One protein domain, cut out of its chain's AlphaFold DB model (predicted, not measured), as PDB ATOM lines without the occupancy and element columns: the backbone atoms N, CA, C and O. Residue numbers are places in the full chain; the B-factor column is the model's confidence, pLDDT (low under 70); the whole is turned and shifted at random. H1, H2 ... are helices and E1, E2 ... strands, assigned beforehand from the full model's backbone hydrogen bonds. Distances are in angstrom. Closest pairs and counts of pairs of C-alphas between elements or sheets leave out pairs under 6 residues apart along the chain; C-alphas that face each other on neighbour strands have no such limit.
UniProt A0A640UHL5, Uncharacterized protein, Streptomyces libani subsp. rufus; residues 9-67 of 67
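What this domain is: This is residues 9 to 67 of the 67 residues of an uncharacterized protein of Streptomyces libani subsp. rufus (UniProt A0A640UHL5). There is little regular structure: a small three-stranded sheet with H2 over one face, and a tail, residues 51 to 67, sticking out. In order, E1, E2, H1, E3 and H2 hold 22 of 59 printed residues, mixed in class. The sheet, E2 E1 E3, is antiparallel; the whole is extended, radius of gyration of the C-alphas 17.4 A, spanning 59 by 27 by 14 A.

How they stand to each other: Start at E1, residues 13 to 16; its neighbours are E2, residues 23 to 25, forming a hairpin, and E3, residues 40 to 42. N 15 to O 23 and N 16 to O 40 are each 2.8 A. H1, residues 32 to 36, only grazes the sheet; E2, H1, E3 form a split strand-helix-strand unit, E1 between its strands. H2, residues 44 to 50, is over E1. Both helices have every O i to N i+4 pair within hydrogen-bond range.

Where its parts are: Find C-alpha 13 at (-36.035, 25.617, -22.966); H2 ends at C-alpha 50, (-23.920, 34.470, -20.868).

The domain as a whole: The printed part has no cut; pLDDT is under 70 at residues 9 to 10 and 54 to 67.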
ATOM      1  N   THR A   9     -43.581  20.301 -14.767       55.09
ATOM      2  CA  THR A   9     -43.308  21.679 -15.146       55.09
ATOM      3  C   THR A   9     -42.338  21.512 -16.287       55.09
ATOM      4  O   THR A   9     -41.196  21.132 -16.055       55.09
ATOM      5  N   ALA A  10     -42.838  21.579 -17.520       67.19
ATOM      6  CA  ALA A  10     -42.019  21.293 -18.677       67.19
ATOM      7  C   ALA A  10     -40.851  22.271 -18.601       67.19
ATOM      8  O   ALA A  10     -41.078  23.487 -18.582       67.19
ATOM      9  N   GLU A  11     -39.659  21.694 -18.427       77.81
ATOM     10  CA  GLU A  11     -38.427  22.411 -18.126       77.81
ATOM     11  C   GLU A  11     -38.284  23.598 -19.087       77.81
ATOM     12  O   GLU A  11     -38.646  23.473 -20.268       77.81
ATOM     13  N   PRO A  12     -37.819  24.763 -18.603       88.38
ATOM     14  CA  PRO A  12     -37.554  25.888 -19.481       88.38
ATOM     15  C   PRO A  12     -36.583  25.456 -20.578       88.38
ATOM     16  O   PRO A  12     -35.549  24.843 -20.315       88.38
ATOM     17  N   ARG A  13     -36.925  25.792 -21.820       91.12
ATOM     18  CA  ARG A  13     -36.035  25.617 -22.966       91.12
ATOM     19  C   ARG A  13     -35.431  26.954 -23.342       91.12
ATOM     20  O   ARG A  13     -36.129  27.970 -23.356       91.12
ATOM     21  N   TYR A  14     -34.145  26.940 -23.650       93.44
ATOM     22  CA  TYR A  14     -33.366  28.134 -23.943       93.44
ATOM     23  C   TYR A  14     -33.014  28.127 -25.424       93.44
ATOM     24  O   TYR A  14     -32.463  27.151 -25.920       93.44
ATOM     25  N   PHE A  15     -33.324  29.207 -26.129       94.62
ATOM     26  CA  PHE A  15     -33.106  29.335 -27.564       94.62
ATOM     27  C   PHE A  15     -32.228  30.541 -27.857       94.62
ATOM     28  O   PHE A  15     -32.467  31.623 -27.328       94.62
ATOM     29  N   THR A  16     -31.231  30.375 -28.716       94.75
ATOM     30  CA  THR A  16     -30.354  31.458 -29.167       94.75
ATOM     31  C   THR A  16     -30.409  31.606 -30.677       94.75
ATOM     32  O   THR A  16     -30.714  30.653 -31.390       94.75
ATOM     33  N   LYS A  17     -30.110  32.803 -31.178       94.25
ATOM     34  CA  LYS A  17     -29.985  33.069 -32.610       94.25
ATOM     35  C   LYS A  17     -28.964  34.182 -32.850       94.25
ATOM     36  O   LYS A  17     -28.969  35.167 -32.112       94.25
ATOM     37  N   PRO A  18     -28.091  34.071 -33.869       89.56
ATOM     38  CA  PRO A  18     -27.106  35.108 -34.156       89.56
ATOM     39  C   PRO A  18     -27.753  36.482 -34.366       89.56
ATOM     40  O   PRO A  18     -28.634  36.640 -35.210       89.56
ATOM     41  N   GLY A  19     -27.294  37.483 -33.611       89.19
ATOM     42  CA  GLY A  19     -27.823  38.850 -33.663       89.19
ATOM     43  C   GLY A  19     -29.055  39.104 -32.785       89.19
ATOM     44  O   GLY A  19     -29.496  40.248 -32.699       89.19
ATOM     45  N   GLU A  20     -29.575  38.082 -32.103       89.62
ATOM     46  CA  GLU A  20     -30.651  38.188 -31.115       89.62
ATOM     47  C   GLU A  20     -30.168  37.722 -29.728       89.62
ATOM     48  O   GLU A  20     -29.145  37.049 -29.592       89.62
ATOM     49  N   GLY A  21     -30.889  38.116 -28.675       87.00
ATOM     50  CA  GLY A  21     -30.656  37.603 -27.321       87.00
ATOM     51  C   GLY A  21     -31.204  36.184 -27.128       87.00
ATOM     52  O   GLY A  21     -31.924  35.662 -27.978       87.00
ATOM     53  N   VAL A  22     -30.901  35.572 -25.978       91.12
ATOM     54  CA  VAL A  22     -31.463  34.262 -25.611       91.12
ATOM     55  C   VAL A  22     -32.937  34.409 -25.222       91.12
ATOM     56  O   VAL A  22     -33.286  35.262 -24.406       91.12
ATOM     57  N   GLN A  23     -33.799  33.559 -25.779       91.56
ATOM     58  CA  GLN A  23     -35.202  33.425 -25.388       91.56
ATOM     59  C   GLN A  23     -35.392  32.209 -24.485       91.56
ATOM     60  O   GLN A  23     -34.964  31.103 -24.813       91.56
ATOM     61  N   VAL A  24     -36.079  32.412 -23.363       91.31
ATOM     62  CA  VAL A  24     -36.448  31.347 -22.427       91.31
ATOM     63  C   VAL A  24     -37.934  31.060 -22.591       91.31
ATOM     64  O   VAL A  24     -38.766  31.948 -22.400       91.31
ATOM     65  N   VAL A  25     -38.274  29.827 -22.962       90.12
ATOM     66  CA  VAL A  25     -39.652  29.415 -23.237       90.12
ATOM     67  C   VAL A  25     -40.065  28.330 -22.253       90.12
ATOM     68  O   VAL A  25     -39.472  27.255 -22.195       90.12
ATOM     69  N   HIS A  26     -41.120  28.606 -21.493       88.00
ATOM     70  CA  HIS A  26     -41.692  27.661 -20.539       88.00
ATOM     71  C   HIS A  26     -42.806  26.839 -21.184       88.00
ATOM     72  O   HIS A  26     -43.567  27.339 -22.013       88.00
ATOM     73  N   HIS A  27     -42.935  25.581 -20.761       85.50
ATOM     74  CA  HIS A  27     -43.994  24.675 -21.214       85.50
ATOM     75  C   HIS A  27     -44.018  24.396 -22.726       85.50
ATOM     76  O   HIS A  27     -45.055  24.003 -23.274       85.50
ATOM     77  N   LEU A  28     -42.881  24.559 -23.411       85.00
ATOM     78  CA  LEU A  28     -42.778  24.274 -24.837       85.00
ATOM     79  C   LEU A  28     -42.746  22.761 -25.077       85.00
ATOM     80  O   LEU A  28     -41.809  22.066 -24.681       85.00
ATOM     81  N   LYS A  29     -43.787  22.249 -25.739       85.31
ATOM     82  CA  LYS A  29     -43.888  20.829 -26.105       85.31
ATOM     83  C   LYS A  29     -43.099  20.487 -27.365       85.31
ATOM     84  O   LYS A  29     -42.531  19.405 -27.433       85.31
ATOM     85  N   ASP A  30     -43.078  21.400 -28.334       87.56
ATOM     86  CA  ASP A  30     -42.452  21.201 -29.637       87.56
ATOM     87  C   ASP A  30     -41.508  22.371 -29.967       87.56
ATOM     88  O   ASP A  30     -41.984  23.504 -30.093       87.56
ATOM     89  N   PRO A  31     -40.187  22.129 -30.080       89.00
ATOM     90  CA  PRO A  31     -39.214  23.152 -30.455       89.00
ATOM     91  C   PRO A  31     -39.150  23.409 -31.968       89.00
ATOM     92  O   PRO A  31     -38.514  24.380 -32.372       89.00
ATOM     93  N   THR A  32     -39.807  22.591 -32.802       92.31
ATOM     94  CA  THR A  32     -39.709  22.657 -34.273       92.31
ATOM     95  C   THR A  32     -39.962  24.061 -34.845       92.31
ATOM     96  O   THR A  32     -39.165  24.523 -35.661       92.31
ATOM     97  N   PRO A  33     -40.974  24.825 -34.380       92.50
ATOM     98  CA  PRO A  33     -41.187  26.182 -34.879       92.50
ATOM     99  C   PRO A  33     -40.011  27.132 -34.608       92.50
ATOM    100  O   PRO A  33     -39.758  28.033 -35.400       92.50
ATOM    101  N   TYR A  34     -39.280  26.948 -33.504       91.06
ATOM    102  CA  TYR A  34     -38.104  27.761 -33.187       91.06
ATOM    103  C   TYR A  34     -36.916  27.364 -34.066       91.06
ATOM    104  O   TYR A  34     -36.238  28.240 -34.604       91.06
ATOM    105  N   THR A  35     -36.709  26.065 -34.293       90.00
ATOM    106  CA  THR A  35     -35.654  25.596 -35.201       90.00
ATOM    107  C   THR A  35     -35.900  26.035 -36.646       90.00
ATOM    108  O   THR A  35     -34.961  26.460 -37.315       90.00
ATOM    109  N   ASP A  36     -37.157  26.047 -37.107       94.88
ATOM    110  CA  ASP A  36     -37.534  26.520 -38.449       94.88
ATOM    111  C   ASP A  36     -37.281  28.028 -38.637       94.88
ATOM    112  O   ASP A  36     -36.994  28.494 -39.741       94.88
ATOM    113  N   LEU A  37     -37.344  28.800 -37.548       93.44
ATOM    114  CA  LEU A  37     -37.013  30.229 -37.514       93.44
ATOM    115  C   LEU A  37     -35.501  30.502 -37.372       93.44
ATOM    116  O   LEU A  37     -35.083  31.670 -37.332       93.44
ATOM    117  N   GLY A  38     -34.691  29.441 -37.309       93.38
ATOM    118  CA  GLY A  38     -33.239  29.493 -37.177       93.38
ATOM    119  C   GLY A  38     -32.747  29.725 -35.749       93.38
ATOM    120  O   GLY A  38     -31.636  30.223 -35.581       93.38
ATOM    121  N   TYR A  39     -33.562  29.422 -34.735       94.94
ATOM    122  CA  TYR A  39     -33.095  29.384 -33.351       94.94
ATOM    123  C   TYR A  39     -32.466  28.029 -33.026       94.94
ATOM    124  O   TYR A  39     -32.974  26.974 -33.405       94.94
ATOM    125  N   GLU A  40     -31.390  28.068 -32.254       94.06
ATOM    126  CA  GLU A  40     -30.696  26.901 -31.729       94.06
ATOM    127  C   GLU A  40     -31.056  26.709 -30.254       94.06
ATOM    128  O   GLU A  40     -30.972  27.649 -29.462       94.06
ATOM    129  N   GLU A  41     -31.466  25.496 -29.875       92.75
ATOM    130  CA  GLU A  41     -31.697  25.149 -28.469       92.75
ATOM    131  C   GLU A  41     -30.344  25.001 -27.753       92.75
ATOM    132  O   GLU A  41     -29.476  24.240 -28.186       92.75
ATOM    133  N   ILE A  42     -30.162  25.729 -26.653       91.94
ATOM    134  CA  ILE A  42     -28.970  25.679 -25.804       91.94
ATOM    135  C   ILE A  42     -29.322  25.131 -24.425       91.94
ATOM    136  O   ILE A  42     -30.451  25.230 -23.950       91.94
ATOM    137  N   HIS A  43     -28.329  24.561 -23.746       90.06
ATOM    138  CA  HIS A  43     -28.494  24.168 -22.351       90.06
ATOM    139  C   HIS A  43     -28.599  25.393 -21.437       90.06
ATOM    140  O   HIS A  43     -27.966  26.422 -21.676       90.06
ATOM    141  N   GLU A  44     -29.320  25.237 -20.327       88.44
ATOM    142  CA  GLU A  44     -29.404  26.239 -19.260       88.44
ATOM    143  C   GLU A  44     -28.024  26.738 -18.813       88.44
ATOM    144  O   GLU A  44     -27.817  27.935 -18.642       88.44
ATOM    145  N   THR A  45     -27.054  25.833 -18.672       87.62
ATOM    146  CA  THR A  45     -25.686  26.173 -18.264       87.62
ATOM    147  C   THR A  45     -24.989  27.095 -19.263       87.62
ATOM    148  O   THR A  45     -24.225  27.969 -18.858       87.62
ATOM    149  N   ALA A  46     -25.279  26.949 -20.559       88.06
ATOM    150  CA  ALA A  46     -24.773  27.855 -21.583       88.06
ATOM    151  C   ALA A  46     -25.428  29.237 -21.464       88.06
ATOM    152  O   ALA A  46     -24.725  30.239 -21.539       88.06
ATOM    153  N   TYR A  47     -26.740  29.304 -21.208       87.62
ATOM    154  CA  TYR A  47     -27.424  30.573 -20.941       87.62
ATOM    155  C   TYR A  47     -26.876  31.264 -19.686       87.62
ATOM    156  O   TYR A  47     -26.531  32.441 -19.744       87.62
ATOM    157  N   GLN A  48     -26.711  30.543 -18.575       87.00
ATOM    158  CA  GLN A  48     -26.150  31.105 -17.344       87.00
ATOM    159  C   GLN A  48     -24.734  31.654 -17.552       87.00
ATOM    160  O   GLN A  48     -24.417  32.713 -17.022       87.00
ATOM    161  N   ALA A  49     -23.911  31.008 -18.385       86.88
ATOM    162  CA  ALA A  49     -22.585  31.517 -18.735       86.88
ATOM    163  C   ALA A  49     -22.614  32.831 -19.545       86.88
ATOM    164  O   ALA A  49     -21.605  33.533 -19.592       86.88
ATOM    165  N   THR A  50     -23.741  33.171 -20.187       83.06
ATOM    166  CA  THR A  50     -23.920  34.470 -20.868       83.06
ATOM    167  C   THR A  50     -24.366  35.585 -19.933       83.06
ATOM    168  O   THR A  50     -24.218  36.761 -20.273       83.06
ATOM    169  N   LEU A  51     -24.927  35.240 -18.772       84.25
ATOM    170  CA  LEU A  51     -25.382  36.238 -17.823       84.25
ATOM    171  C   LEU A  51     -24.175  36.900 -17.152       84.25
ATOM    172  O   LEU A  51     -23.182  36.229 -16.856       84.25
ATOM    173  N   PRO A  52     -24.240  38.218 -16.894       78.88
ATOM    174  CA  PRO A  52     -23.285  38.828 -15.992       78.88
ATOM    175  C   PRO A  52     -23.380  38.101 -14.654       78.88
ATOM    176  O   PRO A  52     -24.472  37.779 -14.187       78.88
ATOM    177  N   ASP A  53     -22.225  37.841 -14.064       74.81
ATOM    178  CA  ASP A  53     -22.104  37.205 -12.763       74.81
ATOM    179  C   ASP A  53     -22.801  38.102 -11.722       74.81
ATOM    180  O   ASP A  53     -22.239  39.105 -11.290       74.81
ATOM    181  N   LEU A  54     -24.074  37.823 -11.413       63.03
ATOM    182  CA  LEU A  54     -24.906  38.655 -10.530       63.03
ATOM    183  C   LEU A  54     -24.436  38.578  -9.071       63.03
ATOM    184  O   LEU A  54     -24.685  39.501  -8.295       63.03
ATOM    185  N   ASP A  55     -23.740  37.494  -8.716       61.34
ATOM    186  CA  ASP A  55     -23.064  37.307  -7.428       61.34
ATOM    187  C   ASP A  55     -21.730  38.051  -7.357       61.34
ATOM    188  O   ASP A  55     -21.201  38.304  -6.269       61.34
ATOM    189  N   LYS A  56     -21.193  38.470  -8.505       51.62
ATOM    190  CA  LYS A  56     -20.164  39.490  -8.519       51.62
ATOM    191  C   LYS A  56     -20.896  40.815  -8.307       51.62
ATOM    192  O   LYS A  56     -21.626  41.247  -9.202       51.62
ATOM    193  N   PRO A  57     -20.730  41.492  -7.149       56.09
ATOM    194  CA  PRO A  57     -21.225  42.856  -7.038       56.09
ATOM    195  C   PRO A  57     -20.712  43.617  -8.263       56.09
ATOM    196  O   PRO A  57     -19.581  43.325  -8.688       56.09
ATOM    197  N   PRO A  58     -21.502  44.548  -8.848       58.25
ATOM    198  CA  PRO A  58     -20.975  45.410  -9.891       58.25
ATOM    199  C   PRO A  58     -19.643  45.885  -9.354       58.25
ATOM    200  O   PRO A  58     -19.587  46.371  -8.217       58.25
ATOM    201  N   VAL A  59     -18.565  45.588 -10.082       59.72
ATOM    202  CA  VAL A  59     -17.255  46.069  -9.686       59.72
ATOM    203  C   VAL A  59     -17.440  47.564  -9.788       59.72
ATOM    204  O   VAL A  59     -17.507  48.133 -10.873       59.72
ATOM    205  N   LEU A  60     -17.735  48.174  -8.646       54.81
ATOM    206  CA  LEU A  60     -17.786  49.597  -8.485       54.81
ATOM    207  C   LEU A  60     -16.314  49.953  -8.587       54.81
ATOM    208  O   LEU A  60     -15.623  50.048  -7.572       54.81
ATOM    209  N   ASP A  61     -15.830  50.026  -9.827       54.91
ATOM    210  CA  ASP A  61     -14.671  50.800 -10.208       54.91
ATOM    211  C   ASP A  61     -14.966  52.202  -9.674       54.91
ATOM    212  O   ASP A  61     -15.652  53.028 -10.278       54.91
ATOM    213  N   LYS A  62     -14.598  52.400  -8.407       60.34
ATOM    214  CA  LYS A  62     -14.674  53.675  -7.718       60.34
ATOM    215  C   LYS A  62     -13.742  54.648  -8.451       60.34
ATOM    216  O   LYS A  62     -12.807  54.236  -9.133       60.34
ATOM    217  N   PRO A  63     -14.048  55.942  -8.338       56.16
ATOM    218  CA  PRO A  63     -14.022  56.904  -9.426       56.16
ATOM    219  C   PRO A  63     -12.596  57.197  -9.880       56.16
ATOM    220  O   PRO A  63     -11.705  57.360  -9.045       56.16
ATOM    221  N   CYS A  64     -12.383  57.348 -11.189       43.22
ATOM    222  CA  CYS A  64     -11.189  58.063 -11.624       43.22
ATOM    223  C   CYS A  64     -11.307  59.509 -11.118       43.22
ATOM    224  O   CYS A  64     -12.339  60.159 -11.281       43.22
ATOM    225  N   ALA A  65     -10.281  59.908 -10.377       62.09
ATOM    226  CA  ALA A  65     -10.243  61.046  -9.482       62.09
ATOM    227  C   ALA A  65     -10.249  62.402 -10.203       62.09
ATOM    228  O   ALA A  65      -9.914  62.498 -11.378       62.09
ATOM    229  N   THR A  66     -10.610  63.422  -9.422       51.38
ATOM    230  CA  THR A  66     -10.225  64.836  -9.508       51.38
ATOM    231  C   THR A  66      -9.122  65.176 -10.520       51.38
ATOM    232  O   THR A  66      -7.974  64.780 -10.318       51.38
ATOM    233  N   ASP A  67      -9.468  66.016 -11.496       53.25
ATOM    234  CA  ASP A  67      -8.748  67.264 -11.804       53.25
ATOM    235  C   ASP A  67      -9.785  68.357 -12.114       53.25
ATOM    236  O   ASP A  67     -10.649  68.122 -12.993       53.25
TER     237      ASP A  67